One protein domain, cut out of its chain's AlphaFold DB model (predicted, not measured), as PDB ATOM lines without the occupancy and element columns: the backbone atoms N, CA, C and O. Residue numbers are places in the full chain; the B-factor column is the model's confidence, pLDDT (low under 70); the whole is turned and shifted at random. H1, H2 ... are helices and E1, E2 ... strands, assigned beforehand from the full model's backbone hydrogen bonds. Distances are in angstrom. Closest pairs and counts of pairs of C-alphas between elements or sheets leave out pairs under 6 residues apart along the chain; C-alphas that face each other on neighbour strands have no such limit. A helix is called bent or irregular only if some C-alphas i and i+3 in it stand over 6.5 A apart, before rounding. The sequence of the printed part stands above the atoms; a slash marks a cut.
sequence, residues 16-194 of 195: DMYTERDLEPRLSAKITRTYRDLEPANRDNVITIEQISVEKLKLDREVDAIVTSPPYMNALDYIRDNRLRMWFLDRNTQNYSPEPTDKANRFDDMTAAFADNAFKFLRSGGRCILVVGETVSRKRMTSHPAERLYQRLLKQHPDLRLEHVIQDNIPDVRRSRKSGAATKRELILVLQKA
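Overview. This is residues 16 to 194 of the 195 residues of the protein "Site-specific DNA-methyltransferase (cytosine-N(4)-specific)" of Methylobacterium gnaphalii (UniProt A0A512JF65). A twisted sheet of four strands makes a wall with helix H4 along one face, and H3 packs on H4. From this body a long arm, residues 16 to 52 with H1 in it, sticks out, and H2 is set off from the sheet. The printed part has 179 residues, with four named helices and six named strands in the order H1 E1 H2 H3 E2 E3 E4 H4 E5 E6. The sheet runs E1 E2 E6 E5 and is mixed, E3 and E4 make a small antiparallel hairpin, and the class is mixed, helices and strands. The whole is only just compact, close to loose, with a radius of gyration of the C-alphas of 19.0 A and spans of 57 by 49 by 34 A.

Along the chain. H1, residues 23 to 35, begins at C-alpha 23 (126.768, 130.556, 106.746) and is 18.6 A long. E1 is residues 63 to 68, 13.6 A. H2, residues 78 to 89, is irregular: C-alphas 81 and 84 are 7.8 A apart. H3, residues 104 to 118, is 21.1 A long. E2, residues 122 to 133, is 23.4 A long and bends by 113 degrees at residue 125. E3, residues 136 to 138, and E4, residues 141 to 143, are short. H4, residues 145 to 156, is 16.7 A long. E5, residues 160 to 169, is 25.8 A long and bends by 58 degrees at residue 163. E6, residues 185 to 193, is 25.4 A long and ends at C-alpha 193 (83.106, 141.768, 122.693).

Arrangement. E1 and E2 are parallel, with N 66 and O 127 at 2.8 A, within hydrogen-bond range. With H2 and H3 between, they form a strand-helix-strand unit, two parallel neighbour strands joined through helices, with a right-handed crossover. E2 and E6 are antiparallel, with N 130 and O 189 at 2.9 A. E6 and E5, a hairpin, are antiparallel, with N 188 and O 166 at 2.8 A. H4 is on the sheet at a height of 8.8 A, making two layers, a helix on one face of a sheet; it runs along the strands, at 4 degrees to E6 on the local plane. H3 and H4 touch at a steep tilt of 52 degrees, the same way; their closest C-alphas are those of Ala 115 and Leu 153, 7.0 A apart. H3 is only just not on the sheet, with 4 pairs of C-alphas within 10 A. In the hairpin of E3 and E4, N 136 and O 143 are 2.9 A apart. H1 and H2 are apart, and H2 and H3 are apart. In H1, H3 and H4 every O i to N i+4 pair is within hydrogen-bond range; in H2, 6 of 8 are.

Size, cuts and confidence. The C-alphas farthest apart are those of Thr 19 and Ala 194, 57.1 A. The printed part has no cut. The long links are H1 to E1, H2 to H3 and E5 to E6. The mean pLDDT of the printed part is 76.6; 55 residues are under 70, in residues 39 to 46, 71 to 80, 93 to 108, 135 to 143 and 172 to 183.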
ATOM      1  N   ASP A  16     133.897 127.285 121.114       80.44
ATOM      2  CA  ASP A  16     132.982 126.869 120.043       80.44
ATOM      3  C   ASP A  16     132.031 127.972 119.558       80.44
ATOM      4  O   ASP A  16     131.493 127.886 118.451       80.44
ATOM      5  N   MET A  17     131.770 129.000 120.374       77.00
ATOM      6  CA  MET A  17     130.903 130.120 119.989       77.00
ATOM      7  C   MET A  17     131.588 131.059 118.984       77.00
ATOM      8  O   MET A  17     130.902 131.796 118.275       77.00
ATOM      9  N   TYR A  18     132.920 131.015 118.920       80.12
ATOM     10  CA  TYR A  18     133.759 131.920 118.133       80.12
ATOM     11  C   TYR A  18     134.415 131.251 116.926       80.12
ATOM     12  O   TYR A  18     135.072 131.932 116.143       80.12
ATOM     13  N   THR A  19     134.224 129.942 116.753       83.62
ATOM     14  CA  THR A  19     134.671 129.218 115.560       83.62
ATOM     15  C   THR A  19     133.965 129.754 114.321       83.62
ATOM     16  O   THR A  19     132.737 129.909 114.333       83.62
ATOM     17  N   GLU A  20     134.715 129.964 113.242       82.94
ATOM     18  CA  GLU A  20     134.122 130.232 111.936       82.94
ATOM     19  C   GLU A  20     133.282 129.042 111.476       82.94
ATOM     20  O   GLU A  20     133.575 127.876 111.745       82.94
ATOM     21  N   ARG A  21     132.156 129.359 110.842       83.00
ATOM     22  CA  ARG A  21     131.126 128.398 110.473       83.00
ATOM     23  C   ARG A  21     130.492 128.852 109.171       83.00
ATOM     24  O   ARG A  21     129.967 129.963 109.121       83.00
ATOM     25  N   ASP A  22     130.444 127.964 108.181       87.50
ATOM     26  CA  ASP A  22     129.811 128.267 106.895       87.50
ATOM     27  C   ASP A  22     128.363 128.730 107.070       87.50
ATOM     28  O   ASP A  22     127.517 128.039 107.659       87.50
ATOM     29  N   LEU A  23     128.072 129.928 106.573       83.62
ATOM     30  CA  LEU A  23     126.768 130.556 106.746       83.62
ATOM     31  C   LEU A  23     125.714 129.922 105.831       83.62
ATOM     32  O   LEU A  23     124.604 129.633 106.280       83.62
ATOM     33  N   GLU A  24     126.075 129.680 104.572       89.75
ATOM     34  CA  GLU A  24     125.190 129.158 103.528       89.75
ATOM     35  C   GLU A  24     124.452 127.869 103.934       89.75
ATOM     36  O   GLU A  24     123.219 127.907 103.996       89.75
ATOM     37  N   PRO A  25     125.121 126.761 104.316       92.38
ATOM     38  CA  PRO A  25     124.421 125.516 104.637       92.38
ATOM     39  C   PRO A  25     123.451 125.671 105.817       92.38
ATOM     40  O   PRO A  25     122.402 125.028 105.869       92.38
ATOM     41  N   ARG A  26     123.755 126.566 106.764       86.19
ATOM     42  CA  ARG A  26     122.906 126.840 107.934       86.19
ATOM     43  C   ARG A  26     121.663 127.640 107.558       86.19
ATOM     44  O   ARG A  26     120.584 127.367 108.093       86.19
ATOM     45  N   LEU A  27     121.803 128.611 106.655       85.62
ATOM     46  CA  LEU A  27     120.672 129.361 106.106       85.62
ATOM     47  C   LEU A  27     119.770 128.445 105.275       85.62
ATOM     48  O   LEU A  27     118.569 128.399 105.540       85.62
ATOM     49  N   SER A  28     120.340 127.650 104.368       89.62
ATOM     50  CA  SER A  28     119.597 126.705 103.523       89.62
ATOM     51  C   SER A  28     118.844 125.658 104.347       89.62
ATOM     52  O   SER A  28     117.652 125.425 104.128       89.62
ATOM     53  N   ALA A  29     119.485 125.091 105.376       89.94
ATOM     54  CA  ALA A  29     118.827 124.168 106.299       89.94
ATOM     55  C   ALA A  29     117.666 124.832 107.055       89.94
ATOM     56  O   ALA A  29     116.635 124.201 107.288       89.94
ATOM     57  N   LYS A  30     117.805 126.108 107.443       84.69
ATOM     58  CA  LYS A  30     116.725 126.855 108.098       84.69
ATOM     59  C   LYS A  30     115.556 127.101 107.148       84.69
ATOM     60  O   LYS A  30     114.433 126.852 107.562       84.69
ATOM     61  N   ILE A  31     115.812 127.550 105.918       86.44
ATOM     62  CA  ILE A  31     114.782 127.760 104.886       86.44
ATOM     63  C   ILE A  31     114.008 126.458 104.670       86.44
ATOM     64  O   ILE A  31     112.803 126.423 104.889       86.44
ATOM     65  N   THR A  32     114.714 125.366 104.373       88.50
ATOM     66  CA  THR A  32     114.110 124.042 104.146       88.50
ATOM     67  C   THR A  32     113.213 123.617 105.306       88.50
ATOM     68  O   THR A  32     112.110 123.125 105.105       88.50
ATOM     69  N   ARG A  33     113.672 123.822 106.544       86.56
ATOM     70  CA  ARG A  33     112.928 123.435 107.745       86.56
ATOM     71  C   ARG A  33     111.730 124.351 108.022       86.56
ATOM     72  O   ARG A  33     110.738 123.864 108.538       86.56
ATOM     73  N   THR A  34     111.809 125.639 107.679       81.25
ATOM     74  CA  THR A  34     110.683 126.585 107.781       81.25
ATOM     75  C   THR A  34     109.573 126.248 106.785       81.25
ATOM     76  O   THR A  34     108.409 126.342 107.144       81.25
ATOM     77  N   TYR A  35     109.921 125.854 105.558       82.31
ATOM     78  CA  TYR A  35     108.945 125.565 104.498       82.31
ATOM     79  C   TYR A  35     108.469 124.108 104.455       82.31
ATOM     80  O   TYR A  35     107.608 123.792 103.648       82.31
ATOM     81  N   ARG A  36     109.004 123.221 105.305       84.44
ATOM     82  CA  ARG A  36     108.655 121.792 105.304       84.44
ATOM     83  C   ARG A  36     107.180 121.534 105.610       84.44
ATOM     84  O   ARG A  36     106.576 120.703 104.948       84.44
ATOM     85  N   ASP A  37     106.651 122.238 106.606       76.50
ATOM     86  CA  ASP A  37     105.305 122.010 107.149       76.50
ATOM     87  C   ASP A  37     104.335 123.146 106.767       76.50
ATOM     88  O   ASP A  37     103.234 123.246 107.305       76.50
ATOM     89  N   LEU A  38     104.760 124.048 105.876       73.44
ATOM     90  CA  LEU A  38     103.905 125.109 105.361       73.44
ATOM     91  C   LEU A  38     103.186 124.588 104.123       73.44
ATOM     92  O   LEU A  38     103.745 124.599 103.026       73.44
ATOM     93  N   GLU A  39     101.930 124.188 104.298       69.94
ATOM     94  CA  GLU A  39     101.008 124.098 103.171       69.94
ATOM     95  C   GLU A  39     100.960 125.477 102.492       69.94
ATOM     96  O   GLU A  39     100.756 126.490 103.179       69.94
ATOM     97  N   PRO A  40     101.187 125.570 101.169       68.38
ATOM     98  CA  PRO A  40     101.010 126.818 100.450       68.38
ATOM     99  C   PRO A  40      99.607 127.338 100.753       68.38
ATOM    100  O   PRO A  40      98.621 126.656 100.480       68.38
ATOM    101  N   ALA A  41      99.515 128.527 101.353       66.19
ATOM    102  CA  ALA A  41      98.221 129.127 101.644       66.19
ATOM    103  C   ALA A  41      97.386 129.132 100.358       66.19
ATOM    104  O   ALA A  41      97.849 129.652  99.336       66.19
ATOM    105  N   ASN A  42      96.190 128.533 100.401       63.84
ATOM    106  CA  ASN A  42      95.284 128.569  99.265       63.84
ATOM    107  C   ASN A  42      94.942 130.040  98.982       63.84
ATOM    108  O   ASN A  42      94.266 130.695  99.780       63.84
ATOM    109  N   ARG A  43      95.468 130.558  97.867       61.41
ATOM    110  CA  ARG A  43      95.344 131.962  97.459       61.41
ATOM    111  C   ARG A  43      93.954 132.307  96.925       61.41
ATOM    112  O   ARG A  43      93.707 133.476  96.653       61.41
ATOM    113  N   ASP A  44      93.068 131.319  96.798       64.56
ATOM    114  CA  ASP A  44      91.677 131.524  96.386       64.56
ATOM    115  C   ASP A  44      90.866 132.278  97.456       64.56
ATOM    116  O   ASP A  44      89.841 132.888  97.158       64.56
ATOM    117  N   ASN A  45      91.347 132.292  98.703       64.00
ATOM    118  CA  ASN A  45      90.844 133.192  99.735       64.00
ATOM    119  C   ASN A  45      91.501 134.569  99.582       64.00
ATOM    120  O   ASN A  45      92.710 134.666  99.381       64.00
ATOM    121  N   VAL A  46      90.725 135.648  99.719       62.53
ATOM    122  CA  VAL A  46      91.244 137.024  99.642       62.53
ATOM    123  C   VAL A  46      92.257 137.255 100.768       62.53
ATOM    124  O   VAL A  46      91.885 137.428 101.929       62.53
ATOM    125  N   ILE A  47      93.544 137.253 100.420       71.00
ATOM    126  CA  ILE A  47      94.650 137.603 101.312       71.00
ATOM    127  C   ILE A  47      95.103 139.015 100.946       71.00
ATOM    128  O   ILE A  47      95.750 139.222  99.919       71.00
ATOM    129  N   THR A  48      94.791 139.981 101.805       72.38
ATOM    130  CA  THR A  48      95.313 141.348 101.702       72.38
ATOM    131  C   THR A  48      96.502 141.494 102.647       72.38
ATOM    132  O   THR A  48      96.386 141.218 103.841       72.38
ATOM    133  N   ILE A  49      97.654 141.911 102.118       78.81
ATOM    134  CA  ILE A  49      98.864 142.186 102.904       78.81
ATOM    135  C   ILE A  49      99.162 143.676 102.794       78.81
ATOM    136  O   ILE A  49      99.481 144.168 101.714       78.81
ATOM    137  N   GLU A  50      99.098 144.380 103.920       76.06
ATOM    138  CA  GLU A  50      99.376 145.812 103.993       76.06
ATOM    139  C   GLU A  50     100.442 146.112 105.041       76.06
ATOM    140  O   GLU A  50     100.439 145.568 106.146       76.06
ATOM    141  N   GLN A  51     101.346 147.030 104.706       82.50
ATOM    142  CA  GLN A  51     102.288 147.603 105.656       82.50
ATOM    143  C   GLN A  51     101.724 148.929 106.179       82.50
ATOM    144  O   GLN A  51     102.061 150.004 105.686       82.50
ATOM    145  N   ILE A  52     100.856 148.851 107.187       81.19
ATOM    146  CA  ILE A  52     100.203 150.015 107.792       81.19
ATOM    147  C   ILE A  52     100.366 150.012 109.315       81.19
ATOM    148  O   ILE A  52     100.434 148.961 109.951       81.19
ATOM    149  N   SER A  53     100.436 151.204 109.920       79.25
ATOM    150  CA  SER A  53     100.280 151.317 111.374       79.25
ATOM    151  C   SER A  53      98.866 150.895 111.752       79.25
ATOM    152  O   SER A  53      97.900 151.391 111.176       79.25
ATOM    153  N   VAL A  54      98.730 150.034 112.756       77.56
ATOM    154  CA  VAL A  54      97.418 149.552 113.200       77.56
ATOM    155  C   VAL A  54      96.495 150.670 113.695       77.56
ATOM    156  O   VAL A  54      95.281 150.575 113.553       77.56
ATOM    157  N   GLU A  55      97.064 151.777 114.173       79.44
ATOM    158  CA  GLU A  55      96.336 152.994 114.557       79.44
ATOM    159  C   GLU A  55      95.609 153.646 113.368       79.44
ATOM    160  O   GLU A  55      94.643 154.383 113.544       79.44
ATOM    161  N   LYS A  56      96.095 153.388 112.147       83.75
ATOM    162  CA  LYS A  56      95.572 153.922 110.882       83.75
ATOM    163  C   LYS A  56      94.833 152.870 110.055       83.75
ATOM    164  O   LYS A  56      94.375 153.197 108.963       83.75
ATOM    165  N   LEU A  57      94.740 151.633 110.548       84.81
ATOM    166  CA  LEU A  57      94.059 150.543 109.859       84.81
ATOM    167  C   LEU A  57      92.596 150.922 109.604       84.81
ATOM    168  O   LEU A  57      91.902 151.385 110.510       84.81
ATOM    169  N   LYS A  58      92.129 150.706 108.377       87.50
ATOM    170  CA  LYS A  58      90.724 150.852 108.003       87.50
ATOM    171  C   LYS A  58      90.268 149.567 107.345       87.50
ATOM    172  O   LYS A  58      90.948 149.075 106.453       87.50
ATOM    173  N   LEU A  59      89.139 149.040 107.802       87.19
ATOM    174  CA  LEU A  59      88.496 147.877 107.209       87.19
ATOM    175  C   LEU A  59      87.111 148.284 106.711       87.19
ATOM    176  O   LEU A  59      86.398 149.020 107.393       87.19
ATOM    177  N   ASP A  60      86.722 147.767 105.549       88.31
ATOM    178  CA  ASP A  60      85.410 148.039 104.945       88.31
ATOM    179  C   ASP A  60      84.281 147.199 105.569       88.31
ATOM    180  O   ASP A  60      83.113 147.339 105.214       88.31
ATOM    181  N   ARG A  61      84.626 146.296 106.494       90.00
ATOM    182  CA  ARG A  61      83.694 145.408 107.192       90.00
ATOM    183  C   ARG A  61      84.157 145.120 108.611       90.00
ATOM    184  O   ARG A  61      85.347 145.207 108.918       90.00
ATOM    185  N   GLU A  62      83.209 144.700 109.441       94.38
ATOM    186  CA  GLU A  62      83.533 144.088 110.722       94.38
ATOM    187  C   GLU A  62      84.156 142.694 110.533       94.38
ATOM    188  O   GLU A  62      83.962 142.028 109.512       94.38
ATOM    189  N   VAL A  63      84.907 142.252 111.536       94.06
ATOM    190  CA  VAL A  63      85.584 140.957 111.587       94.06
ATOM    191  C   VAL A  63      85.069 140.121 112.750       94.06
ATOM    192  O   VAL A  63      84.723 140.644 113.810       94.06
ATOM    193  N   ASP A  64      85.059 138.802 112.563       95.94
ATOM    194  CA  ASP A  64      84.704 137.832 113.604       95.94
ATOM    195  C   ASP A  64      85.766 137.718 114.697       95.94
ATOM    196  O   ASP A  64      85.450 137.439 115.857       95.94
ATOM    197  N   ALA A  65      87.033 137.888 114.314       95.12
ATOM    198  CA  ALA A  65      88.154 137.692 115.207       95.12
ATOM    199  C   ALA A  65      89.330 138.619 114.899       95.12
ATOM    200  O   ALA A  65      89.644 138.906 113.744       95.12
ATOM    201  N   ILE A  66      90.022 139.021 115.960       92.25
ATOM    202  CA  ILE A  66      91.324 139.683 115.926       92.25
ATOM    203  C   ILE A  66      92.305 138.764 116.645       92.25
ATOM    204  O   ILE A  66      92.054 138.377 117.783       92.25
ATOM    205  N   VAL A  67      93.425 138.427 116.009       91.75
ATOM    206  CA  VAL A  67      94.501 137.635 116.621       91.75
ATOM    207  C   VAL A  67      95.780 138.449 116.563       91.75
ATOM    208  O   VAL A  67      96.211 138.842 115.481       91.75
ATOM    209  N   THR A  68      96.384 138.734 117.714       86.44
ATOM    210  CA  THR A  68      97.613 139.528 117.754       86.44
ATOM    211  C   THR A  68      98.516 139.162 118.926       86.44
ATOM    212  O   THR A  68      98.071 138.742 119.993       86.44
ATOM    213  N   SER A  69      99.813 139.365 118.729       82.06
ATOM    214  CA  SER A  69     100.820 139.406 119.782       82.06
ATOM    215  C   SER A  69     101.309 140.854 119.882       82.06
ATOM    216  O   SER A  69     102.276 141.211 119.195       82.06
ATOM    217  N   PRO A  70     100.633 141.732 120.648       73.88
ATOM    218  CA  PRO A  70     101.111 143.099 120.800       73.88
ATOM    219  C   PRO A  70     102.543 143.062 121.355       73.88
ATOM    220  O   PRO A  70     102.926 142.065 121.982       73.88
ATOM    221  N   PRO A  71     103.360 144.105 121.113       65.50
ATOM    222  CA  PRO A  71     104.745 144.104 121.559       65.50
ATOM    223  C   PRO A  71     104.850 143.726 123.048       65.50
ATOM    224  O   PRO A  71     103.936 143.917 123.836       65.50
ATOM    225  N   TYR A  72     105.963 143.140 123.469       62.91
ATOM    226  CA  TYR A  72     106.139 142.775 124.877       62.91
ATOM    227  C   TYR A  72     107.005 143.807 125.579       62.91
ATOM    228  O   TYR A  72     108.176 143.969 125.222       62.91
ATOM    229  N   MET A  73     106.470 144.457 126.615       59.78
ATOM    230  CA  MET A  73     107.281 145.312 127.479       59.78
ATOM    231  C   MET A  73     108.456 144.502 128.047       59.78
ATOM    232  O   MET A  73     108.269 143.446 128.650       59.78
ATOM    233  N   ASN A  74     109.678 145.000 127.849       54.47
ATOM    234  CA  ASN A  74     110.929 144.454 128.383       54.47
ATOM    235  C   ASN A  74     111.344 143.030 127.942       54.47
ATOM    236  O   ASN A  74     112.411 142.579 128.376       54.47
ATOM    237  N   ALA A  75     110.574 142.306 127.115       53.12
ATOM    238  CA  ALA A  75     110.865 140.889 126.835       53.12
ATOM    239  C   ALA A  75     112.047 140.689 125.879       53.12
ATOM    240  O   ALA A  75     112.861 139.785 126.079       53.12
ATOM    241  N   LEU A  76     112.170 141.554 124.871       55.94
ATOM    242  CA  LEU A  76     113.196 141.486 123.832       55.94
ATOM    243  C   LEU A  76     113.718 142.885 123.505       55.94
ATOM    244  O   LEU A  76     113.142 143.892 123.900       55.94
ATOM    245  N   ASP A  77     114.877 142.932 122.863       61.88
ATOM    246  CA  ASP A  77     115.449 144.150 122.288       61.88
ATOM    247  C   ASP A  77     115.206 144.031 120.782       61.88
ATOM    248  O   ASP A  77     115.970 143.351 120.099       61.88
ATOM    249  N   TYR A  78     114.034 144.469 120.309       64.62
ATOM    250  CA  TYR A  78     113.491 144.008 119.028       64.62
ATOM    251  C   TYR A  78     114.379 144.411 117.861       64.62
ATOM    252  O   TYR A  78     114.658 143.569 117.006       64.62
ATOM    253  N   ILE A  79     114.879 145.641 117.831       66.56
ATOM    254  CA  ILE A  79     115.775 146.086 116.771       66.56
ATOM    255  C   ILE A  79     117.127 145.385 116.927       66.56
ATOM    256  O   ILE A  79     117.612 144.788 115.961       66.56
ATOM    257  N   ARG A  80     117.727 145.332 118.126       67.88
ATOM    258  CA  ARG A  80     119.034 144.657 118.294       67.88
ATOM    259  C   ARG A  80     118.984 143.167 117.961       67.88
ATOM    260  O   ARG A  80     119.914 142.640 117.336       67.88
ATOM    261  N   ASP A  81     117.952 142.472 118.417       71.25
ATOM    262  CA  ASP A  81     117.805 141.026 118.271       71.25
ATOM    263  C   ASP A  81     117.374 140.659 116.831       71.25
ATOM    264  O   ASP A  81     117.732 139.581 116.353       71.25
ATOM    265  N   ASN A  82     116.725 141.574 116.089       74.06
ATOM    266  CA  ASN A  82     116.383 141.400 114.667       74.06
ATOM    267  C   ASN A  82     117.333 142.107 113.680       74.06
ATOM    268  O   ASN A  82     117.128 141.974 112.476       74.06
ATOM    269  N   ARG A  83     118.403 142.782 114.124       73.88
ATOM    270  CA  ARG A  83     119.309 143.575 113.258       73.88
ATOM    271  C   ARG A  83     119.813 142.849 112.008       73.88
ATOM    272  O   ARG A  83     119.912 143.445 110.949       73.88
ATOM    273  N   LEU A  84     120.105 141.547 112.113       73.94
ATOM    274  CA  LEU A  84     120.556 140.754 110.965       73.94
ATOM    275  C   LEU A  84     119.425 140.537 109.959       73.94
ATOM    276  O   LEU A  84     119.666 140.576 108.763       73.94
ATOM    277  N   ARG A  85     118.189 140.335 110.437       78.00
ATOM    278  CA  ARG A  85     117.007 140.227 109.570       78.00
ATOM    279  C   ARG A  85     116.750 141.552 108.863       78.00
ATOM    280  O   ARG A  85     116.527 141.552 107.664       78.00
ATOM    281  N   MET A  86     116.857 142.659 109.595       75.19
ATOM    282  CA  MET A  86     116.724 144.001 109.032       75.19
ATOM    283  C   MET A  86     117.796 144.277 107.970       75.19
ATOM    284  O   MET A  86     117.447 144.707 106.881       75.19
ATOM    285  N   TRP A  87     119.059 143.916 108.220       79.12
ATOM    286  CA  TRP A  87     120.133 144.012 107.221       79.12
ATOM    287  C   TRP A  87     119.864 143.176 105.957       79.12
ATOM    288  O   TRP A  87     120.200 143.599 104.854       79.12
ATOM    289  N   PHE A  88     119.257 141.989 106.095       77.38
ATOM    290  CA  PHE A  88     118.861 141.176 104.938       77.38
ATOM    291  C   PHE A  88     117.739 141.820 104.114       77.38
ATOM    292  O   PHE A  88     117.713 141.620 102.902       77.38
ATOM    293  N   LEU A  89     116.829 142.561 104.756       78.50
ATOM    294  CA  LEU A  89     115.739 143.279 104.086       78.50
ATOM    295  C   LEU A  89     116.232 144.569 103.419       78.50
ATOM    296  O   LEU A  89     115.836 144.862 102.297       78.50
ATOM    297  N   ASP A  90     117.111 145.311 104.091       77.19
ATOM    298  CA  ASP A  90     117.743 146.517 103.572       77.19
ATOM    299  C   ASP A  90     119.190 146.633 104.076       77.19
ATOM    300  O   ASP A  90     119.470 146.908 105.247       77.19
ATOM    301  N   ARG A  91     120.137 146.468 103.149       79.94
ATOM    302  CA  ARG A  91     121.574 146.520 103.448       79.94
ATOM    303  C   ARG A  91     122.064 147.934 103.764       79.94
ATOM    304  O   ARG A  91     123.159 148.070 104.307       79.94
ATOM    305  N   ASN A  92     121.272 148.961 103.451       78.69
ATOM    306  CA  ASN A  92     121.605 150.360 103.699       78.69
ATOM    307  C   ASN A  92     121.150 150.849 105.078       78.69
ATOM    308  O   ASN A  92     121.425 151.994 105.428       78.69
ATOM    309  N   THR A  93     120.484 150.019 105.886       68.88
ATOM    310  CA  THR A  93     120.048 150.415 107.230       68.88
ATOM    311  C   THR A  93     121.261 150.722 108.126       68.88
ATOM    312  O   THR A  93     121.954 149.817 108.598       68.88
ATOM    313  N   GLN A  94     121.526 152.017 108.363       61.00
ATOM    314  CA  GLN A  94     122.710 152.500 109.095       61.00
ATOM    315  C   GLN A  94     122.506 152.632 110.614       61.00
ATOM    316  O   GLN A  94     123.480 152.573 111.361       61.00
ATOM    317  N   ASN A  95     121.262 152.781 111.090       62.88
ATOM    318  CA  ASN A  95     120.952 153.013 112.505       62.88
ATOM    319  C   ASN A  95     119.822 152.105 113.003       62.88
ATOM    320  O   ASN A  95     118.678 152.208 112.573       62.88
ATOM    321  N   TYR A  96     120.151 151.252 113.973       64.06
ATOM    322  CA  TYR A  96     119.228 150.328 114.642       64.06
ATOM    323  C   TYR A  96     118.715 150.886 115.990       64.06
ATOM    324  O   TYR A  96     118.482 150.129 116.925       64.06
ATOM    325  N   SER A  97     118.612 152.214 116.131       57.22
ATOM    326  CA  SER A  97     118.309 152.916 117.391       57.22
ATOM    327  C   SER A  97     117.591 154.248 117.111       57.22
ATOM    328  O   SER A  97     117.934 154.877 116.106       57.22
ATOM    329  N   PRO A  98     116.663 154.736 117.968       54.19
ATOM    330  CA  PRO A  98     116.246 154.189 119.268       54.19
ATOM    331  C   PRO A  98     115.016 153.264 119.220       54.19
ATOM    332  O   PRO A  98     114.127 153.412 118.384       54.19
ATOM    333  N   GLU A  99     114.953 152.335 120.177       56.00
ATOM    334  CA  GLU A  99     113.844 151.395 120.377       56.00
ATOM    335  C   GLU A  99     112.569 152.121 120.860       56.00
ATOM    336  O   GLU A  99     112.606 152.846 121.862       56.00
ATOM    337  N   PRO A 100     111.399 151.896 120.235       52.12
ATOM    338  CA  PRO A 100     110.122 152.395 120.751       52.12
ATOM    339  C   PRO A 100     109.777 151.825 122.138       52.12
ATOM    340  O   PRO A 100     109.141 152.503 122.944       52.12
ATOM    341  N   THR A 101     110.232 150.600 122.428       50.19
ATOM    342  CA  THR A 101     109.897 149.814 123.629       50.19
ATOM    343  C   THR A 101     110.712 150.150 124.878       50.19
ATOM    344  O   THR A 101     110.426 149.604 125.942       50.19
ATOM    345  N   ASP A 102     111.693 151.054 124.797       50.94
ATOM    346  CA  ASP A 102     112.538 151.421 125.947       50.94
ATOM    347  C   ASP A 102     111.807 152.282 126.999       50.94
ATOM    348  O   ASP A 102     112.317 152.490 128.101       50.94
ATOM    349  N   LYS A 103     110.599 152.778 126.694       55.16
ATOM    350  CA  LYS A 103     109.768 153.557 127.624       55.16
ATOM    351  C   LYS A 103     108.410 152.882 127.812       55.16
ATOM    352  O   LYS A 103     107.631 152.817 126.867       55.16
ATOM    353  N   ALA A 104     108.111 152.454 129.042       56.94
ATOM    354  CA  ALA A 104     106.846 151.805 129.415       56.94
ATOM    355  C   ALA A 104     105.603 152.572 128.922       56.94
ATOM    356  O   ALA A 104     104.680 151.961 128.398       56.94
ATOM    357  N   ASN A 105     105.631 153.908 128.987       59.41
ATOM    358  CA  ASN A 105     104.519 154.746 128.535       59.41
ATOM    359  C   ASN A 105     104.245 154.597 127.030       59.41
ATOM    360  O   ASN A 105     103.102 154.416 126.643       59.41
ATOM    361  N   ARG A 106     105.285 154.560 126.181       64.31
ATOM    362  CA  ARG A 106     105.101 154.390 124.727       64.31
ATOM    363  C   ARG A 106     104.499 153.035 124.373       64.31
ATOM    364  O   ARG A 106     103.758 152.928 123.405       64.31
ATOM    365  N   PHE A 107     104.826 152.006 125.149       64.69
ATOM    366  CA  PHE A 107     104.265 150.678 124.956       64.69
ATOM    367  C   PHE A 107     102.767 150.635 125.289       64.69
ATOM    368  O   PHE A 107     101.976 150.097 124.511       64.69
ATOM    369  N   ASP A 108     102.385 151.224 126.423       69.50
ATOM    370  CA  ASP A 108     100.984 151.316 126.833       69.50
ATOM    371  C   ASP A 108     100.177 152.167 125.840       69.50
ATOM    372  O   ASP A 108      99.053 151.800 125.501       69.50
ATOM    373  N   ASP A 109     100.768 153.247 125.320       73.12
ATOM    374  CA  ASP A 109     100.148 154.125 124.324       73.12
ATOM    375  C   ASP A 109      99.918 153.402 122.988       73.12
ATOM    376  O   ASP A 109      98.811 153.435 122.458       73.12
ATOM    377  N   MET A 110     100.921 152.684 122.464       71.75
ATOM    378  CA  MET A 110     100.779 151.899 121.225       71.75
ATOM    379  C   MET A 110      99.732 150.790 121.362       71.75
ATOM    380  O   MET A 110      98.979 150.501 120.436       71.75
ATOM    381  N   THR A 111      99.694 150.155 122.528       72.81
ATOM    382  CA  THR A 111      98.736 149.100 122.853       72.81
ATOM    383  C   THR A 111      97.309 149.638 122.934       72.81
ATOM    384  O   THR A 111      96.383 149.031 122.397       72.81
ATOM    385  N   ALA A 112      97.138 150.781 123.595       74.56
ATOM    386  CA  ALA A 112      95.868 151.483 123.682       74.56
ATOM    387  C   ALA A 112      95.392 151.922 122.294       74.56
ATOM    388  O   ALA A 112      94.265 151.629 121.911       74.56
ATOM    389  N   ALA A 113      96.272 152.537 121.502       78.88
ATOM    390  CA  ALA A 113      95.946 152.992 120.156       78.88
ATOM    391  C   ALA A 113      95.610 151.825 119.206       78.88
ATOM    392  O   ALA A 113      94.701 151.939 118.381       78.88
ATOM    393  N   PHE A 114      96.284 150.676 119.363       79.25
ATOM    394  CA  PHE A 114      95.901 149.419 118.718       79.25
ATOM    395  C   PHE A 114      94.468 149.021 119.080       79.25
ATOM    396  O   PHE A 114      93.652 148.823 118.184       79.25
ATOM    397  N   ALA A 115      94.168 148.912 120.375       79.12
ATOM    398  CA  ALA A 115      92.875 148.446 120.861       79.12
ATOM    399  C   ALA A 115      91.737 149.366 120.410       79.12
ATOM    400  O   ALA A 115      90.740 148.900 119.858       79.12
ATOM    401  N   ASP A 116      91.936 150.676 120.562       83.94
ATOM    402  CA  ASP A 116      90.955 151.702 120.219       83.94
ATOM    403  C   ASP A 116      90.591 151.681 118.738       83.94
ATOM    404  O   ASP A 116      89.448 151.969 118.385       83.94
ATOM    405  N   ASN A 117      91.533 151.350 117.853       87.50
ATOM    406  CA  ASN A 117      91.227 151.248 116.434       87.50
ATOM    407  C   ASN A 117      90.719 149.857 116.037       87.50
ATOM    408  O   ASN A 117      89.707 149.752 115.348       87.50
ATOM    409  N   ALA A 118      91.376 148.790 116.488       83.75
ATOM    410  CA  ALA A 118      91.049 147.427 116.089       83.75
ATOM    411  C   ALA A 118      89.641 147.007 116.549       83.75
ATOM    412  O   ALA A 118      88.904 146.390 115.781       83.75
ATOM    413  N   PHE A 119      89.213 147.391 117.758       89.06
ATOM    414  CA  PHE A 119      87.906 146.991 118.299       89.06
ATOM    415  C   PHE A 119      86.704 147.723 117.697       89.06
ATOM    416  O   PHE A 119      85.573 147.253 117.856       89.06
ATOM    417  N   LYS A 120      86.928 148.800 116.931       89.88
ATOM    418  CA  LYS A 120      85.883 149.401 116.085       89.88
ATOM    419  C   LYS A 120      85.399 148.435 115.014       89.88
ATOM    420  O   LYS A 120      84.232 148.466 114.657       89.88
ATOM    421  N   PHE A 121      86.298 147.586 114.522       92.56
ATOM    422  CA  PHE A 121      86.000 146.617 113.475       92.56
ATOM    423  C   PHE A 121      85.653 145.240 114.038       92.56
ATOM    424  O   PHE A 121      85.311 144.348 113.274       92.56
ATOM    425  N   LEU A 122      85.740 145.025 115.351       94.25
ATOM    426  CA  LEU A 122      85.310 143.767 115.950       94.25
ATOM    427  C   LEU A 122      83.789 143.784 116.109       94.25
ATOM    428  O   LEU A 122      83.260 144.643 116.823       94.25
ATOM    429  N   ARG A 123      83.092 142.836 115.479       95.31
ATOM    430  CA  ARG A 123      81.634 142.739 115.617       95.31
ATOM    431  C   ARG A 123      81.214 142.370 117.037       95.31
ATOM    432  O   ARG A 123      81.986 141.769 117.790       95.31
ATOM    433  N   SER A 124      79.956 142.639 117.374       94.62
ATOM    434  CA  SER A 124      79.341 142.122 118.601       94.62
ATOM    435  C   SER A 124      79.402 140.582 118.642       94.62
ATOM    436  O   SER A 124      79.190 139.894 117.633       94.62
ATOM    437  N   GLY A 125      79.802 140.033 119.792       95.19
ATOM    438  CA  GLY A 125      80.095 138.609 119.985       95.19
ATOM    439  C   GLY A 125      81.408 138.115 119.357       95.19
ATOM    440  O   GLY A 125      81.753 136.942 119.533       95.19
ATOM    441  N   GLY A 126      82.137 138.978 118.639       95.94
ATOM    442  CA  GLY A 126      83.447 138.684 118.061       95.94
ATOM    443  C   GLY A 126      84.535 138.523 119.123       95.94
ATOM    444  O   GLY A 126      84.381 138.955 120.270       95.94
ATOM    445  N   ARG A 127      85.652 137.889 118.747       96.00
ATOM    446  CA  ARG A 127      86.741 137.545 119.675       96.00
ATOM    447  C   ARG A 127      88.034 138.309 119.409       96.00
ATOM    448  O   ARG A 127      88.493 138.407 118.280       96.00
ATOM    449  N   CYS A 128      88.678 138.780 120.465       92.62
ATOM    450  CA  CYS A 128      90.053 139.252 120.449       92.62
ATOM    451  C   CYS A 128      90.948 138.242 121.173       92.62
ATOM    452  O   CYS A 128      90.736 137.934 122.343       92.62
ATOM    453  N   ILE A 129      91.947 137.728 120.466       92.94
ATOM    454  CA  ILE A 129      92.898 136.731 120.942       92.94
ATOM    455  C   ILE A 129      94.263 137.406 121.054       92.94
ATOM    456  O   ILE A 129      94.853 137.818 120.053       92.94
ATOM    457  N   LEU A 130      94.759 137.521 122.284       87.75
ATOM    458  CA  LEU A 130      96.011 138.201 122.608       87.75
ATOM    459  C   LEU A 130      97.046 137.188 123.077       87.75
ATOM    460  O   LEU A 130      96.863 136.559 124.115       87.75
ATOM    461  N   VAL A 131      98.152 137.069 122.349       87.69
ATOM    462  CA  VAL A 131      99.278 136.208 122.727       87.69
ATOM    463  C   VAL A 131     100.314 137.046 123.466       87.69
ATOM    464  O   VAL A 131     101.015 137.858 122.857       87.69
ATOM    465  N   VAL A 132     100.412 136.869 124.785       81.19
ATOM    466  CA  VAL A 132     101.233 137.700 125.674       81.19
ATOM    467  C   VAL A 132     102.119 136.911 126.621       81.19
ATOM    468  O   VAL A 132     101.702 135.936 127.229       81.19
ATOM    469  N   GLY A 133     103.358 137.366 126.807       76.00
ATOM    470  CA  GLY A 133     104.238 136.794 127.823       76.00
ATOM    471  C   GLY A 133     103.699 137.031 129.236       76.00
ATOM    472  O   GLY A 133     103.366 138.162 129.593       76.00
ATOM    473  N   GLU A 134     103.647 135.976 130.052       71.88
ATOM    474  CA  GLU A 134     103.121 136.043 131.422       71.88
ATOM    475  C   GLU A 134     103.965 136.973 132.305       71.88
ATOM    476  O   GLU A 134     103.479 137.938 132.896       71.88
ATOM    477  N   THR A 135     105.258 136.670 132.389       66.75
ATOM    478  CA  THR A 135     106.230 137.403 133.190       66.75
ATOM    479  C   THR A 135     107.487 137.650 132.383       66.75
ATOM    480  O   THR A 135     107.936 136.818 131.589       66.75
ATOM    481  N   VAL A 136     108.071 138.822 132.596       59.59
ATOM    482  CA  VAL A 136     109.357 139.200 132.026       59.59
ATOM    483  C   VAL A 136     110.233 139.697 133.160       59.59
ATOM    484  O   VAL A 136     109.914 140.710 133.779       59.59
ATOM    485  N   SER A 137     111.355 139.019 133.404       54.34
ATOM    486  CA  SER A 137     112.352 139.464 134.378       54.34
ATOM    487  C   SER A 137     113.630 139.910 133.665       54.34
ATOM    488  O   SER A 137     114.359 139.107 133.075       54.34
ATOM    489  N   ARG A 138     113.937 141.213 133.725       55.53
ATOM    490  CA  ARG A 138     115.158 141.808 133.148       55.53
ATOM    491  C   ARG A 138     115.757 142.808 134.139       55.53
ATOM    492  O   ARG A 138     115.052 143.651 134.671       55.53
ATOM    493  N   LYS A 139     117.072 142.715 134.398       51.03
ATOM    494  CA  LYS A 139     117.833 143.630 135.287       51.03
ATOM    495  C   LYS A 139     117.179 143.867 136.671       51.03
ATOM    496  O   LYS A 139     117.076 145.004 137.105       51.03
ATOM    497  N   ARG A 140     116.767 142.795 137.367       51.53
ATOM    498  CA  ARG A 140     116.079 142.825 138.686       51.53
ATOM    499  C   ARG A 140     114.658 143.412 138.692       51.53
ATOM    500  O   ARG A 140     114.084 143.555 139.762       51.53
ATOM    501  N   MET A 141     114.074 143.698 137.530       52.34
ATOM    502  CA  MET A 141     112.690 144.153 137.419       52.34
ATOM    503  C   MET A 141     111.834 143.027 136.836       52.34
ATOM    504  O   MET A 141     112.151 142.509 135.762       52.34
ATOM    505  N   THR A 142     110.780 142.641 137.555       60.22
ATOM    506  CA  THR A 142     109.757 141.704 137.075       60.22
ATOM    507  C   THR A 142     108.556 142.515 136.619       60.22
ATOM    508  O   THR A 142     108.008 143.302 137.384       60.22
ATOM    509  N   SER A 143     108.165 142.348 135.362       63.31
ATOM    510  CA  SER A 143     106.927 142.902 134.820       63.31
ATOM    511  C   SER A 143     105.955 141.786 134.461       63.31
ATOM    512  O   SER A 143     106.390 140.697 134.083       63.31
ATOM    513  N   HIS A 144     104.659 142.099 134.525       75.25
ATOM    514  CA  HIS A 144     103.541 141.233 134.143       75.25
ATOM    515  C   HIS A 144     102.819 141.838 132.923       75.25
ATOM    516  O   HIS A 144     101.821 142.542 133.097       75.25
ATOM    517  N   PRO A 145     103.348 141.677 131.691       73.06
ATOM    518  CA  PRO A 145     102.790 142.324 130.504       73.06
ATOM    519  C   PRO A 145     101.336 141.935 130.241       73.06
ATOM    520  O   PRO A 145     100.541 142.812 129.920       73.06
ATOM    521  N   ALA A 146     100.991 140.658 130.428       75.75
ATOM    522  CA  ALA A 146      99.634 140.158 130.231       75.75
ATOM    523  C   ALA A 146      98.613 140.862 131.137       75.75
ATOM    524  O   ALA A 146      97.608 141.366 130.648       75.75
ATOM    525  N   GLU A 147      98.915 140.973 132.434       79.19
ATOM    526  CA  GLU A 147      98.039 141.636 133.405       79.19
ATOM    527  C   GLU A 147      97.895 143.131 133.098       79.19
ATOM    528  O   GLU A 147      96.785 143.654 133.028       79.19
ATOM    529  N   ARG A 148      99.012 143.833 132.849       79.00
ATOM    530  CA  ARG A 148      98.974 145.271 132.525       79.00
ATOM    531  C   ARG A 148      98.169 145.543 131.256       79.00
ATOM    532  O   ARG A 148      97.388 146.491 131.236       79.00
ATOM    533  N   LEU A 149      98.361 144.720 130.223       79.31
ATOM    534  CA  LEU A 149      97.604 144.801 128.980       79.31
ATOM    535  C   LEU A 149      96.114 144.595 129.250       79.31
ATOM    536  O   LEU A 149      95.308 145.447 128.896       79.31
ATOM    537  N   TYR A 150      95.760 143.496 129.914       82.81
ATOM    538  CA  TYR A 150      94.376 143.145 130.213       82.81
ATOM    539  C   TYR A 150      93.644 144.254 130.981       82.81
ATOM    540  O   TYR A 150      92.589 144.714 130.545       82.81
ATOM    541  N   GLN A 151      94.244 144.760 132.061       84.12
ATOM    542  CA  GLN A 151      93.678 145.851 132.860       84.12
ATOM    543  C   GLN A 151      93.489 147.133 132.043       84.12
ATOM    544  O   GLN A 151      92.494 147.845 132.199       84.12
ATOM    545  N   ARG A 152      94.438 147.445 131.152       82.31
ATOM    546  CA  ARG A 152      94.336 148.622 130.288       82.31
ATOM    547  C   ARG A 152      93.196 148.481 129.282       82.31
ATOM    548  O   ARG A 152      92.432 149.430 129.126       82.31
ATOM    549  N   LEU A 153      93.068 147.308 128.664       82.81
ATOM    550  CA  LEU A 153      92.011 147.023 127.698       82.81
ATOM    551  C   LEU A 153      90.631 147.106 128.341       82.81
ATOM    552  O   LEU A 153      89.794 147.830 127.820       82.81
ATOM    553  N   LEU A 154      90.411 146.471 129.497       84.31
ATOM    554  CA  LEU A 154      89.119 146.544 130.194       84.31
ATOM    555  C   LEU A 154      88.749 147.961 130.633       84.31
ATOM    556  O   LEU A 154      87.576 148.323 130.646       84.31
ATOM    557  N   LYS A 155      89.741 148.783 130.992       86.00
ATOM    558  CA  LYS A 155      89.496 150.184 131.344       86.00
ATOM    559  C   LYS A 155      89.007 151.005 130.145       86.00
ATOM    560  O   LYS A 155      88.238 151.942 130.341       86.00
ATOM    561  N   GLN A 156      89.495 150.710 128.940       84.38
ATOM    562  CA  GLN A 156      89.138 151.440 127.717       84.38
ATOM    563  C   GLN A 156      87.902 150.858 127.021       84.38
ATOM    564  O   GLN A 156      87.114 151.609 126.458       84.38
ATOM    565  N   HIS A 157      87.730 149.540 127.102       87.06
ATOM    566  CA  HIS A 157      86.695 148.752 126.436       87.06
ATOM    567  C   HIS A 157      86.026 147.837 127.476       87.06
ATOM    568  O   HIS A 157      86.344 146.646 127.564       87.06
ATOM    569  N   PRO A 158      85.151 148.397 128.337       88.50
ATOM    570  CA  PRO A 158      84.483 147.651 129.409       88.50
ATOM    571  C   PRO A 158      83.454 146.632 128.889       88.50
ATOM    572  O   PRO A 158      82.955 145.807 129.651       88.50
ATOM    573  N   ASP A 159      83.134 146.688 127.599       90.75
ATOM    574  CA  ASP A 159      82.330 145.718 126.860       90.75
ATOM    575  C   ASP A 159      83.098 144.421 126.546       90.75
ATOM    576  O   ASP A 159      82.490 143.441 126.123       90.75
ATOM    577  N   LEU A 160      84.410 144.356 126.787       90.62
ATOM    578  CA  LEU A 160      85.170 143.116 126.646       90.62
ATOM    579  C   LEU A 160      85.001 142.203 127.862       90.62
ATOM    580  O   LEU A 160      85.080 142.625 129.015       90.62
ATOM    581  N   ARG A 161      84.846 140.905 127.600       92.19
ATOM    582  CA  ARG A 161      84.754 139.857 128.621       92.19
ATOM    583  C   ARG A 161      85.828 138.810 128.397       92.19
ATOM    584  O   ARG A 161      85.975 138.310 127.288       92.19
ATOM    585  N   LEU A 162      86.560 138.452 129.446       92.44
ATOM    586  CA  LEU A 162      87.507 137.340 129.395       92.44
ATOM    587  C   LEU A 162      86.751 136.009 129.365       92.44
ATOM    588  O   LEU A 162      86.072 135.664 130.326       92.44
ATOM    589  N   GLU A 163      86.872 135.282 128.256       93.25
ATOM    590  CA  GLU A 163      86.247 133.973 128.036       93.25
ATOM    591  C   GLU A 163      87.205 132.856 128.471       93.25
ATOM    592  O   GLU A 163      86.842 131.978 129.254       93.25
ATOM    593  N   HIS A 164      88.466 132.925 128.020       91.50
ATOM    594  CA  HIS A 164      89.477 131.908 128.307       91.50
ATOM    595  C   HIS A 164      90.877 132.495 128.506       91.50
ATOM    596  O   HIS A 164      91.246 133.512 127.920       91.50
ATOM    597  N   VAL A 165      91.684 131.779 129.291       90.88
ATOM    598  CA  VAL A 165      93.135 131.970 129.388       90.88
ATOM    599  C   VAL A 165      93.795 130.634 129.090       90.88
ATOM    600  O   VAL A 165      93.698 129.701 129.886       90.88
ATOM    601  N   ILE A 166      94.461 130.534 127.943       89.44
ATOM    602  CA  ILE A 166      95.239 129.347 127.578       89.44
ATOM    603  C   ILE A 166      96.689 129.606 127.974       89.44
ATOM    604  O   ILE A 166      97.227 130.682 127.718       89.44
ATOM    605  N   GLN A 167      97.320 128.625 128.611       86.81
ATOM    606  CA  GLN A 167      98.718 128.706 129.018       86.81
ATOM    607  C   GLN A 167      99.561 127.828 128.099       86.81
ATOM    608  O   GLN A 167      99.321 126.623 128.020       86.81
ATOM    609  N   ASP A 168     100.561 128.417 127.447       82.75
ATOM    610  CA  ASP A 168     101.565 127.682 126.681       82.75
ATOM    611  C   ASP A 168     102.922 127.751 127.387       82.75
ATOM    612  O   ASP A 168     103.481 128.824 127.642       82.75
ATOM    613  N   ASN A 169     103.452 126.585 127.749       81.19
ATOM    614  CA  ASN A 169     104.740 126.473 128.416       81.19
ATOM    615  C   ASN A 169     105.842 126.429 127.363       81.19
ATOM    616  O   ASN A 169     105.905 125.486 126.579       81.19
ATOM    617  N   ILE A 170     106.778 127.377 127.407       71.88
ATOM    618  CA  ILE A 170     107.917 127.393 126.488       71.88
ATOM    619  C   ILE A 170     109.009 126.468 127.048       71.88
ATOM    620  O   ILE A 170     109.679 126.838 128.021       71.88
ATOM    621  N   PRO A 171     109.261 125.288 126.446       70.81
ATOM    622  CA  PRO A 171     110.267 124.359 126.946       70.81
ATOM    623  C   PRO A 171     111.664 124.971 126.848       70.81
ATOM    624  O   PRO A 171     111.999 125.597 125.840       70.81
ATOM    625  N   ASP A 172     112.528 124.725 127.836       65.44
ATOM    626  CA  ASP A 172     113.858 125.351 127.898       65.44
ATOM    627  C   ASP A 172     114.732 125.020 126.673       65.44
ATOM    628  O   ASP A 172     115.495 125.858 126.192       65.44
ATOM    629  N   VAL A 173     114.541 123.830 126.090       63.22
ATOM    630  CA  VAL A 173     115.202 123.388 124.849       63.22
ATOM    631  C   VAL A 173     114.827 124.222 123.621       63.22
ATOM    632  O   VAL A 173     115.627 124.320 122.693       63.22
ATOM    633  N   ARG A 174     113.640 124.843 123.615       55.97
ATOM    634  CA  ARG A 174     113.155 125.713 122.532       55.97
ATOM    635  C   ARG A 174     113.553 127.180 122.736       55.97
ATOM    636  O   ARG A 174     113.335 128.003 121.849       55.97
ATOM    637  N   ARG A 175     114.155 127.532 123.878       60.78
ATOM    638  CA  ARG A 175     114.517 128.917 124.209       60.78
ATOM    639  C   ARG A 175     115.868 129.291 123.613       60.78
ATOM    640  O   ARG A 175     116.855 128.570 123.728       60.78
ATOM    641  N   SER A 176     115.936 130.504 123.064       58.12
ATOM    642  CA  SER A 176     117.185 131.106 122.571       58.12
ATOM    643  C   SER A 176     118.228 131.327 123.676       58.12
ATOM    644  O   SER A 176     119.425 131.394 123.396       58.12
ATOM    645  N   ARG A 177     117.788 131.440 124.937       58.41
ATOM    646  CA  ARG A 177     118.634 131.521 126.135       58.41
ATOM    647  C   ARG A 177     118.178 130.476 127.152       58.41
ATOM    648  O   ARG A 177     117.262 130.738 127.932       58.41
ATOM    649  N   LYS A 178     118.839 129.319 127.137       55.25
ATOM    650  CA  LYS A 178     118.686 128.259 128.145       55.25
ATOM    651  C   LYS A 178     118.993 128.834 129.535       55.25
ATOM    652  O   LYS A 178     119.820 129.742 129.618       55.25
ATOM    653  N   SER A 179     118.266 128.396 130.568       57.75
ATOM    654  CA  SER A 179     118.352 128.869 131.967       57.75
ATOM    655  C   SER A 179     118.153 130.379 132.226       57.75
ATOM    656  O   SER A 179     118.272 130.843 133.360       57.75
ATOM    657  N   GLY A 180     117.781 131.174 131.214       58.75
ATOM    658  CA  GLY A 180     117.542 132.611 131.374       58.75
ATOM    659  C   GLY A 180     116.239 132.944 132.115       58.75
ATOM    660  O   GLY A 180     115.267 132.191 132.061       58.75
ATOM    661  N   ALA A 181     116.180 134.132 132.728       59.81
ATOM    662  CA  ALA A 181     114.987 134.681 133.396       59.81
ATOM    663  C   ALA A 181     113.948 135.313 132.437       59.81
ATOM    664  O   ALA A 181     113.026 135.995 132.874       59.81
ATOM    665  N   ALA A 182     114.105 135.122 131.121       61.62
ATOM    666  CA  ALA A 182     113.100 135.536 130.140       61.62
ATOM    667  C   ALA A 182     111.803 134.722 130.303       61.62
ATOM    668  O   ALA A 182     111.816 133.675 130.952       61.62
ATOM    669  N   THR A 183     110.716 135.170 129.677       63.94
ATOM    670  CA  THR A 183     109.403 134.516 129.715       63.94
ATOM    671  C   THR A 183     109.505 133.001 129.514       63.94
ATOM    672  O   THR A 183     110.215 132.519 128.627       63.94
ATOM    673  N   LYS A 184     108.848 132.261 130.413       70.81
ATOM    674  CA  LYS A 184     108.765 130.789 130.402       70.81
ATOM    675  C   LYS A 184     107.370 130.287 130.024       70.81
ATOM    676  O   LYS A 184     107.209 129.103 129.753       70.81
ATOM    677  N   ARG A 185     106.384 131.187 130.030       74.12
ATOM    678  CA  ARG A 185     104.979 130.918 129.738       74.12
ATOM    679  C   ARG A 185     104.395 132.041 128.898       74.12
ATOM    680  O   ARG A 185     104.559 133.214 129.245       74.12
ATOM    681  N   GLU A 186     103.717 131.674 127.829       81.88
ATOM    682  CA  GLU A 186     102.825 132.560 127.094       81.88
ATOM    683  C   GLU A 186     101.399 132.343 127.600       81.88
ATOM    684  O   GLU A 186     100.978 131.222 127.890       81.88
ATOM    685  N   LEU A 187     100.673 133.441 127.761       85.88
ATOM    686  CA  LEU A 187      99.247 133.460 128.020       85.88
ATOM    687  C   LEU A 187      98.551 133.893 126.739       85.88
ATOM    688  O   LEU A 187      98.855 134.949 126.185       85.88
ATOM    689  N   ILE A 188      97.600 133.088 126.290       90.31
ATOM    690  CA  ILE A 188      96.699 133.432 125.200       90.31
ATOM    691  C   ILE A 188      95.379 133.831 125.850       90.31
ATOM    692  O   ILE A 188      94.643 132.984 126.365       90.31
ATOM    693  N   LEU A 189      95.117 135.133 125.882       90.38
ATOM    694  CA  LEU A 189      93.885 135.693 126.427       90.38
ATOM    695  C   LEU A 189      92.834 135.710 125.320       90.38
ATOM    696  O   LEU A 189      93.062 136.313 124.273       90.38
ATOM    697  N   VAL A 190      91.693 135.068 125.554       93.50
ATOM    698  CA  VAL A 190      90.538 135.092 124.651       93.50
ATOM    699  C   VAL A 190      89.487 136.006 125.265       93.50
ATOM    700  O   VAL A 190      88.892 135.682 126.292       93.50
ATOM    701  N   LEU A 191      89.296 137.165 124.646       92.94
ATOM    702  CA  LEU A 191      88.332 138.187 125.037       92.94
ATOM    703  C   LEU A 191      87.176 138.191 124.036       92.94
ATOM    704  O   LEU A 191      87.412 138.159 122.832       92.94
ATOM    705  N   GLN A 192      85.940 138.286 124.505       94.88
ATOM    706  CA  GLN A 192      84.759 138.450 123.664       94.88
ATOM    707  C   GLN A 192      84.199 139.864 123.812       94.88
ATOM    708  O   GLN A 192      84.055 140.355 124.931       94.88
ATOM    709  N   LYS A 193      83.850 140.504 122.692       93.81
ATOM    710  CA  LYS A 193      83.106 141.768 122.693       93.81
ATOM    711  C   LYS A 193      81.642 141.503 123.021       93.81
ATOM    712  O   LYS A 193      81.008 140.674 122.366       93.81
ATOM    713  N   ALA A 194      81.127 142.165 124.050       88.81
ATOM    714  CA  ALA A 194      79.752 141.994 124.488       88.81
ATOM    715  C   ALA A 194      78.736 142.422 123.416       88.81
ATOM    716  O   ALA A 194      79.044 143.208 122.519       88.81
TER     717      ALA A 194